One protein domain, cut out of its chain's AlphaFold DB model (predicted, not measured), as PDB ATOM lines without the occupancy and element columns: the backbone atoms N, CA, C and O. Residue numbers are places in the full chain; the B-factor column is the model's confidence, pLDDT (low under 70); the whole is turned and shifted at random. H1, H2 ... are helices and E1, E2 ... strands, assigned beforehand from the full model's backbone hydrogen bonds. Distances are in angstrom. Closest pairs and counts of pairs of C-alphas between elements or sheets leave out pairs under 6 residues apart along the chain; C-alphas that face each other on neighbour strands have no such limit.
ATOM      1  N   ALA A   4      -8.750 -32.956 -23.094       76.19
ATOM      2  CA  ALA A   4      -9.638 -32.743 -21.951       76.19
ATOM      3  C   ALA A   4     -10.743 -31.718 -22.253       76.19
ATOM      4  O   ALA A   4     -11.888 -31.915 -21.863       76.19
ATOM      5  N   LEU A   5     -10.412 -30.654 -22.994       81.25
ATOM      6  CA  LEU A   5     -11.359 -29.599 -23.357       81.25
ATOM      7  C   LEU A   5     -12.505 -30.087 -24.271       81.25
ATOM      8  O   LEU A   5     -13.661 -29.848 -23.920       81.25
ATOM      9  N   PRO A   6     -12.255 -30.787 -25.399       78.62
ATOM     10  CA  PRO A   6     -13.346 -31.282 -26.240       78.62
ATOM     11  C   PRO A   6     -14.192 -32.345 -25.529       78.62
ATOM     12  O   PRO A   6     -15.412 -32.338 -25.669       78.62
ATOM     13  N   LEU A   7     -13.578 -33.212 -24.715       81.81
ATOM     14  CA  LEU A   7     -14.305 -34.225 -23.945       81.81
ATOM     15  C   LEU A   7     -15.243 -33.584 -22.907       81.81
ATOM     16  O   LEU A   7     -16.393 -33.996 -22.775       81.81
ATOM     17  N   LEU A   8     -14.773 -32.539 -22.215       79.69
ATOM     18  CA  LEU A   8     -15.566 -31.770 -21.252       79.69
ATOM     19  C   LEU A   8     -16.775 -31.099 -21.918       79.69
ATOM     20  O   LEU A   8     -17.870 -31.132 -21.363       79.69
ATOM     21  N   LEU A   9     -16.598 -30.518 -23.109       74.56
ATOM     22  CA  LEU A   9     -17.688 -29.878 -23.852       74.56
ATOM     23  C   LEU A   9     -18.747 -30.893 -24.301       74.56
ATOM     24  O   LEU A   9     -19.938 -30.614 -24.179       74.56
ATOM     25  N   ILE A  10     -18.332 -32.081 -24.751       75.81
ATOM     26  CA  ILE A  10     -19.254 -33.171 -25.106       75.81
ATOM     27  C   ILE A  10     -20.027 -33.645 -23.870       75.81
ATOM     28  O   ILE A  10     -21.244 -33.812 -23.933       75.81
ATOM     29  N   LEU A  11     -19.349 -33.806 -22.730       73.62
ATOM     30  CA  LEU A  11     -19.984 -34.179 -21.464       73.62
ATOM     31  C   LEU A  11     -20.984 -33.117 -20.981       73.62
ATOM     32  O   LEU A  11     -22.081 -33.467 -20.547       73.62
ATOM     33  N   LEU A  12     -20.657 -31.826 -21.102       66.62
ATOM     34  CA  LEU A  12     -21.580 -30.733 -20.775       66.62
ATOM     35  C   LEU A  12     -22.803 -30.719 -21.699       66.62
ATOM     36  O   LEU A  12     -23.921 -30.555 -21.213       66.62
ATOM     37  N   ALA A  13     -22.599 -30.933 -23.002       65.19
ATOM     38  CA  ALA A  13     -23.678 -31.016 -23.983       65.19
ATOM     39  C   ALA A  13     -24.593 -32.231 -23.735       65.19
ATOM     40  O   ALA A  13     -25.814 -32.123 -23.847       65.19
ATOM     41  N   ALA A  14     -24.022 -33.369 -23.331       64.12
ATOM     42  CA  ALA A  14     -24.781 -34.560 -22.949       64.12
ATOM     43  C   ALA A  14     -25.565 -34.358 -21.640       64.12
ATOM     44  O   ALA A  14     -26.641 -34.926 -21.463       64.12
ATOM     45  N   CYS A  15     -25.056 -33.525 -20.727       65.38
ATOM     46  CA  CYS A  15     -25.730 -33.204 -19.471       65.38
ATOM     47  C   CYS A  15     -26.868 -32.178 -19.656       65.38
ATOM     48  O   CYS A  15     -27.832 -32.154 -18.883       65.38
ATOM     49  N   SER A  16     -26.816 -31.356 -20.711       65.50
ATOM     50  CA  SER A  16     -27.910 -30.473 -21.125       65.50
ATOM     51  C   SER A  16     -28.989 -31.216 -21.920       65.50
ATOM     52  O   SER A  16     -29.180 -30.984 -23.111       65.50
ATOM     53  N   GLY A  17     -29.703 -32.129 -21.263       66.62
ATOM     54  CA  GLY A  17     -30.795 -32.871 -21.892       66.62
ATOM     55  C   GLY A  17     -31.992 -31.979 -22.275       66.62
ATOM     56  O   GLY A  17     -32.317 -31.039 -21.534       66.62
ATOM     57  N   PRO A  18     -32.677 -32.276 -23.399       70.12
ATOM     58  CA  PRO A  18     -33.905 -31.588 -23.778       70.12
ATOM     59  C   PRO A  18     -34.979 -31.810 -22.710       70.12
ATOM     60  O   PRO A  18     -35.162 -32.912 -22.195       70.12
ATOM     61  N   ARG A  19     -35.695 -30.742 -22.365       74.81
ATOM     62  CA  ARG A  19     -36.815 -30.770 -21.424       74.81
ATOM     63  C   ARG A  19     -38.100 -30.451 -22.152       74.81
ATOM     64  O   ARG A  19     -38.206 -29.388 -22.764       74.81
ATOM     65  N   ALA A  20     -39.065 -31.349 -22.034       77.12
ATOM     66  CA  ALA A  20     -40.441 -31.082 -22.405       77.12
ATOM     67  C   ALA A  20     -41.139 -30.341 -21.258       77.12
ATOM     68  O   ALA A  20     -41.051 -30.750 -20.100       77.12
ATOM     69  N   ASN A  21     -41.824 -29.255 -21.592       76.75
ATOM     70  CA  ASN A  21     -42.645 -28.476 -20.681       76.75
ATOM     71  C   ASN A  21     -44.089 -28.520 -21.189       76.75
ATOM     72  O   ASN A  21     -44.337 -28.351 -22.384       76.75
ATOM     73  N   VAL A  22     -45.039 -28.727 -20.283       79.62
ATOM     74  CA  VAL A  22     -46.472 -28.673 -20.582       79.62
ATOM     75  C   VAL A  22     -47.096 -27.659 -19.638       79.62
ATOM     76  O   VAL A  22     -46.939 -27.760 -18.423       79.62
ATOM     77  N   HIS A  23     -47.770 -26.663 -20.199       81.25
ATOM     78  CA  HIS A  23     -48.497 -25.642 -19.464       81.25
ATOM     79  C   HIS A  23     -49.978 -25.730 -19.822       81.25
ATOM     80  O   HIS A  23     -50.349 -25.588 -20.985       81.25
ATOM     81  N   ALA A  24     -50.818 -25.957 -18.818       83.56
ATOM     82  CA  ALA A  24     -52.265 -25.922 -18.958       83.56
ATOM     83  C   ALA A  24     -52.805 -24.691 -18.224       83.56
ATOM     84  O   ALA A  24     -52.514 -24.484 -17.045       83.56
ATOM     85  N   ASN A  25     -53.580 -23.875 -18.932       84.25
ATOM     86  CA  ASN A  25     -54.276 -22.715 -18.387       84.25
ATOM     87  C   ASN A  25     -55.706 -23.128 -17.972       84.25
ATOM     88  O   ASN A  25     -56.354 -23.856 -18.729       84.25
ATOM     89  N   PRO A  26     -56.243 -22.629 -16.840       82.62
ATOM     90  CA  PRO A  26     -57.660 -22.738 -16.471       82.62
ATOM     91  C   PRO A  26     -58.679 -22.388 -17.571       82.62
ATOM     92  O   PRO A  26     -59.798 -22.885 -17.539       82.62
ATOM     93  N   ALA A  27     -58.301 -21.587 -18.571       87.62
ATOM     94  CA  ALA A  27     -59.118 -21.312 -19.758       87.62
ATOM     95  C   ALA A  27     -59.232 -22.501 -20.748       87.62
ATOM     96  O   ALA A  27     -59.783 -22.343 -21.835       87.62
ATOM     97  N   GLY A  28     -58.674 -23.671 -20.421       82.44
ATOM     98  CA  GLY A  28     -58.691 -24.874 -21.264       82.44
ATOM     99  C   GLY A  28     -57.606 -24.907 -22.344       82.44
ATOM    100  O   GLY A  28     -57.550 -25.841 -23.140       82.44
ATOM    101  N   GLN A  29     -56.720 -23.909 -22.383       84.31
ATOM    102  CA  GLN A  29     -55.609 -23.873 -23.329       84.31
ATOM    103  C   GLN A  29     -54.436 -24.711 -22.815       84.31
ATOM    104  O   GLN A  29     -53.938 -24.482 -21.712       84.31
ATOM    105  N   VAL A  30     -53.962 -25.645 -23.639       83.44
ATOM    106  CA  VAL A  30     -52.739 -26.414 -23.388       83.44
ATOM    107  C   VAL A  30     -51.655 -25.914 -24.332       83.44
ATOM    108  O   VAL A  30     -51.815 -25.957 -25.549       83.44
ATOM    109  N   SER A  31     -50.543 -25.444 -23.774       82.06
ATOM    110  CA  SER A  31     -49.335 -25.125 -24.522       82.06
ATOM    111  C   SER A  31     -48.236 -26.101 -24.138       82.06
ATOM    112  O   SER A  31     -47.915 -26.279 -22.964       82.06
ATOM    113  N   THR A  32     -47.657 -26.749 -25.137       86.38
ATOM    114  CA  THR A  32     -46.484 -27.604 -24.957       86.38
ATOM    115  C   THR A  32     -45.252 -26.866 -25.447       86.38
ATOM    116  O   THR A  32     -45.344 -25.942 -26.251       86.38
ATOM    117  N   GLY A  33     -44.077 -27.232 -24.963       83.69
ATOM    118  CA  GLY A  33     -42.836 -26.661 -25.451       83.69
ATOM    119  C   GLY A  33     -41.645 -27.530 -25.125       83.69
ATOM    120  O   GLY A  33     -41.688 -28.366 -24.225       83.69
ATOM    121  N   VAL A  34     -40.569 -27.327 -25.866       82.88
ATOM    122  CA  VAL A  34     -39.302 -28.014 -25.643       82.88
ATOM    123  C   VAL A  34     -38.245 -26.963 -25.388       82.88
ATOM    124  O   VAL A  34     -38.195 -25.946 -26.074       82.88
ATOM    125  N   SER A  35     -37.408 -27.197 -24.389       81.25
ATOM    126  CA  SER A  35     -36.277 -26.331 -24.081       81.25
ATOM    127  C   SER A  35     -35.003 -27.140 -23.924       81.25
ATOM    128  O   SER A  35     -35.007 -28.231 -23.358       81.25
ATOM    129  N   THR A  36     -33.902 -26.587 -24.400       79.44
ATOM    130  CA  THR A  36     -32.542 -27.071 -24.178       79.44
ATOM    131  C   THR A  36     -31.708 -25.935 -23.601       79.44
ATOM    132  O   THR A  36     -32.126 -24.776 -23.606       79.44
ATOM    133  N   GLY A  37     -30.550 -26.229 -23.029       76.00
ATOM    134  CA  GLY A  37     -29.726 -25.167 -22.474       76.00
ATOM    135  C   GLY A  37     -28.399 -25.644 -21.938       76.00
ATOM    136  O   GLY A  37     -28.351 -26.628 -21.207       76.00
ATOM    137  N   VAL A  38     -27.343 -24.907 -22.266       70.44
ATOM    138  CA  VAL A  38     -25.982 -25.170 -21.806       70.44
ATOM    139  C   VAL A  38     -25.645 -24.175 -20.699       70.44
ATOM    140  O   VAL A  38     -25.708 -22.960 -20.887       70.44
ATOM    141  N   GLY A  39     -25.293 -24.695 -19.522       71.88
ATOM    142  CA  GLY A  39     -24.986 -23.868 -18.356       71.88
ATOM    143  C   GLY A  39     -26.177 -22.986 -17.940       71.88
ATOM    144  O   GLY A  39     -27.293 -23.498 -17.799       71.88
ATOM    145  N   PRO A  40     -25.974 -21.675 -17.712       70.31
ATOM    146  CA  PRO A  40     -27.045 -20.778 -17.311       70.31
ATOM    147  C   PRO A  40     -27.935 -20.368 -18.482       70.31
ATOM    148  O   PRO A  40     -28.928 -19.718 -18.219       70.31
ATOM    149  N   VAL A  41     -27.636 -20.693 -19.741       76.44
ATOM    150  CA  VAL A  41     -28.441 -20.250 -20.893       76.44
ATOM    151  C   VAL A  41     -29.431 -21.336 -21.299       76.44
ATOM    152  O   VAL A  41     -29.089 -22.516 -21.344       76.44
ATOM    153  N   ARG A  42     -30.660 -20.937 -21.617       78.25
ATOM    154  CA  ARG A  42     -31.749 -21.790 -22.094       78.25
ATOM    155  C   ARG A  42     -32.377 -21.216 -23.348       78.25
ATOM    156  O   ARG A  42     -32.632 -20.020 -23.435       78.25
ATOM    157  N   LEU A  43     -32.681 -22.098 -24.281       81.12
ATOM    158  CA  LEU A  43     -33.485 -21.812 -25.453       81.12
ATOM    159  C   LEU A  43     -34.640 -22.799 -25.491       81.12
ATOM    160  O   LEU A  43     -34.459 -23.985 -25.221       81.12
ATOM    161  N   GLY A  44     -35.823 -22.329 -25.844       84.62
ATOM    162  CA  GLY A  44     -36.970 -23.193 -26.036       84.62
ATOM    163  C   GLY A  44     -37.944 -22.651 -27.056       84.62
ATOM    164  O   GLY A  44     -37.899 -21.483 -27.422       84.62
ATOM    165  N   VAL A  45     -38.834 -23.519 -27.498       82.94
ATOM    166  CA  VAL A  45     -39.923 -23.200 -28.419       82.94
ATOM    167  C   VAL A  45     -41.206 -23.799 -27.870       82.94
ATOM    168  O   VAL A  45     -41.170 -24.863 -27.246       82.94
ATOM    169  N   ASN A  46     -42.331 -23.120 -28.072       85.94
ATOM    170  CA  ASN A  46     -43.642 -23.640 -27.697       85.94
ATOM    171  C   ASN A  46     -44.477 -24.061 -28.917       85.94
ATOM    172  O   ASN A  46     -44.132 -23.787 -30.066       85.94
ATOM    173  N   SER A  47     -45.608 -24.704 -28.646       82.12
ATOM    174  CA  SER A  47     -46.592 -25.195 -29.614       82.12
ATOM    175  C   SER A  47     -47.197 -24.096 -30.484       82.12
ATOM    176  O   SER A  47     -47.740 -24.385 -31.543       82.12
ATOM    177  N   ASN A  48     -47.092 -22.840 -30.052       81.69
ATOM    178  CA  ASN A  48     -47.601 -21.676 -30.768       81.69
ATOM    179  C   ASN A  48     -46.528 -21.062 -31.687       81.69
ATOM    180  O   ASN A  48     -46.725 -19.967 -32.206       81.69
ATOM    181  N   GLY A  49     -45.380 -21.730 -31.846       78.31
ATOM    182  CA  GLY A  49     -44.259 -21.265 -32.664       78.31
ATOM    183  C   GLY A  49     -43.439 -20.140 -32.030       78.31
ATOM    184  O   GLY A  49     -42.559 -19.595 -32.690       78.31
ATOM    185  N   ARG A  50     -43.693 -19.785 -30.764       82.44
ATOM    186  CA  ARG A  50     -42.936 -18.732 -30.077       82.44
ATOM    187  C   ARG A  50     -41.645 -19.278 -29.497       82.44
ATOM    188  O   ARG A  50     -41.640 -20.306 -28.809       82.44
ATOM    189  N   GLY A  51     -40.564 -18.557 -29.763       80.69
ATOM    190  CA  GLY A  51     -39.253 -18.816 -29.194       80.69
ATOM    191  C   GLY A  51     -39.147 -18.208 -27.802       80.69
ATOM    192  O   GLY A  51     -39.702 -17.156 -27.510       80.69
ATOM    193  N   THR A  52     -38.413 -18.863 -26.921       77.44
ATOM    194  CA  THR A  52     -38.062 -18.338 -25.606       77.44
ATOM    195  C   THR A  52     -36.564 -18.462 -25.442       77.44
ATOM    196  O   THR A  52     -35.986 -19.522 -25.689       77.44
ATOM    197  N   VAL A  53     -35.926 -17.376 -25.031       79.75
ATOM    198  CA  VAL A  53     -34.526 -17.386 -24.620       79.75
ATOM    199  C   VAL A  53     -34.505 -16.941 -23.175       79.75
ATOM    200  O   VAL A  53     -35.104 -15.931 -22.811       79.75
ATOM    201  N   GLY A  54     -33.869 -17.726 -22.324       77.06
ATOM    202  CA  GLY A  54     -33.834 -17.448 -20.905       77.06
ATOM    203  C   GLY A  54     -32.533 -17.857 -20.271       77.06
ATOM    204  O   GLY A  54     -31.709 -18.546 -20.866       77.06
ATOM    205  N   THR A  55     -32.354 -17.430 -19.035       73.00
ATOM    206  CA  THR A  55     -31.248 -17.844 -18.202       73.00
ATOM    207  C   THR A  55     -31.744 -18.514 -16.929       73.00
ATOM    208  O   THR A  55     -32.782 -18.171 -16.359       73.00
ATOM    209  N   ARG A  56     -31.011 -19.534 -16.486       66.81
ATOM    210  CA  ARG A  56     -31.242 -20.251 -15.241       66.81
ATOM    211  C   ARG A  56     -30.201 -19.816 -14.217       66.81
ATOM    212  O   ARG A  56     -29.035 -20.187 -14.322       66.81
ATOM    213  N   LEU A  57     -30.650 -19.082 -13.206       66.12
ATOM    214  CA  LEU A  57     -29.873 -18.736 -12.017       66.12
ATOM    215  C   LEU A  57     -30.336 -19.647 -10.873       66.12
ATOM    216  O   LEU A  57     -31.291 -19.356 -10.154       66.12
ATOM    217  N   GLY A  58     -29.700 -20.816 -10.755       69.00
ATOM    218  CA  GLY A  58     -30.065 -21.840  -9.771       69.00
ATOM    219  C   GLY A  58     -31.455 -22.441 -10.024       69.00
ATOM    220  O   GLY A  58     -31.688 -23.123 -11.028       69.00
ATOM    221  N   TRP A  59     -32.389 -22.211  -9.099       63.25
ATOM    222  CA  TRP A  59     -33.792 -22.630  -9.228       63.25
ATOM    223  C   TRP A  59     -34.640 -21.628 -10.013       63.25
ATOM    224  O   TRP A  59     -35.688 -22.003 -10.533       63.25
ATOM    225  N   LEU A  60     -34.176 -20.381 -10.131       59.25
ATOM    226  CA  LEU A  60     -34.904 -19.321 -10.809       59.25
ATOM    227  C   LEU A  60     -34.687 -19.407 -12.321       59.25
ATOM    228  O   LEU A  60     -33.563 -19.611 -12.794       59.25
ATOM    229  N   HIS A  61     -35.765 -19.232 -13.079       61.47
ATOM    230  CA  HIS A  61     -35.731 -19.210 -14.533       61.47
ATOM    231  C   HIS A  61     -36.243 -17.861 -15.031       61.47
ATOM    232  O   HIS A  61     -37.398 -17.514 -14.796       61.47
ATOM    233  N   LEU A  62     -35.375 -17.102 -15.693       65.69
ATOM    234  CA  LEU A  62     -35.679 -15.785 -16.244       65.69
ATOM    235  C   LEU A  62     -35.684 -15.910 -17.762       65.69
ATOM    236  O   LEU A  62     -34.631 -16.042 -18.371       65.69
ATOM    237  N   GLY A  63     -36.866 -15.940 -18.371       61.06
ATOM    238  CA  GLY A  63     -37.026 -16.092 -19.816       61.06
ATOM    239  C   GLY A  63     -37.723 -14.896 -20.439       61.06
ATOM    240  O   GLY A  63     -38.692 -14.391 -19.881       61.06
ATOM    241  N   MET A  64     -37.251 -14.485 -21.612       60.28
ATOM    242  CA  MET A  64     -37.946 -13.559 -22.497       60.28
ATOM    243  C   MET A  64     -38.500 -14.353 -23.684       60.28
ATOM    244  O   MET A  64     -37.783 -15.130 -24.318       60.28
ATOM    245  N   GLY A  65     -39.803 -14.213 -23.934       58.78
ATOM    246  CA  GLY A  65     -40.462 -14.777 -25.110       58.78
ATOM    247  C   GLY A  65     -40.380 -13.808 -26.284       58.78
ATOM    248  O   GLY A  65     -40.626 -12.618 -26.093       58.78
ATOM    249  N   LEU A  66     -40.032 -14.331 -27.458       57.09
ATOM    250  CA  LEU A  66     -40.057 -13.640 -28.749       57.09
ATOM    251  C   LEU A  66     -41.356 -13.980 -29.490       57.09
ATOM    252  O   LEU A  66     -41.758 -15.171 -29.475       57.09
TER     253      LEU A  66
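What this domain is: This is residues 4 to 66 of the 66 residues of an uncharacterized protein of Rhodobacter capsulatus YW2 (UniProt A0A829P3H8). Picture one strongly twisted sheet of five strands, curled like part of a barrel but far from closed, with a single helix, H1, leading into it as an arm that packs on neither of its faces. H1, E1 and the E1-E2 hairpin follow one another along the longest axis, while E4 and E5 cross it at the other edge of the curl. The printed part has 63 residues, with one named helix and five named strands along the chain in the order H1 E1 E2 E3 E4 E5; the sheet's order is E1 - E2 - E3 - E4 - E5, all antiparallel, and the class is mixed, helices and strands. The whole is loose, with a radius of gyration of the C-alphas of 13.9 A and spans of 51 by 20 by 18 A.

Where its parts are: Find C-alpha 4 at (-9.638, -32.743, -21.951); from there H1, residues 4 to 15, runs 16.3 A to C-alpha 15. Next comes E1, residues 19 to 24, 16.4 A long, beginning at C-alpha 19 at (-36.815, -30.770, -21.424). E2, residues 30 to 36, covers 20.2 A, and E3, residues 41 to 46, covers 17.0 A. E4, residues 51 to 57, is 19.6 A long. E5, residues 60 to 65, runs 16.0 A and ends at C-alpha 65 at (-40.462, -14.777, -25.110).

How they stand to each other: Begin with H1, where every O i to N i+4 pair is within hydrogen-bond range. It is not on the sheet, and it is apart from E2, E3, E4 and E5. From E1 on, the strands make a meander, each the antiparallel neighbour of the one before, and each successive pair is a hairpin. Edge strand E1 and inner strand E2 stand at 160 degrees between their directions; look at N 21 and O 33, 2.8 A apart. E2 and E3 stand at 148 degrees, with N 36 and O 43 at 2.8 A. E3 and E4 stand at 145 degrees, with N 42 and O 54 at 2.7 A. E4 and the other edge strand, E5, stand at 160 degrees, with N 55 and O 62 at 2.7 A. From edge to edge the strands' lines turn by 76 degrees and the way across the sheet turns by 126 degrees; E1 and E5 are apart.

The domain as a whole: Look from Ala 4 to Ala 27 for the two C-alphas farthest apart, at 50.8 A. The printed part has no cut, its five links are tight, and it ends at Leu 66, the chain's last residue. In the B-factor column the mean pLDDT of the printed part of this model is 75.2, and you will find values under 70 at residues 12 to 17 and 56 to 66.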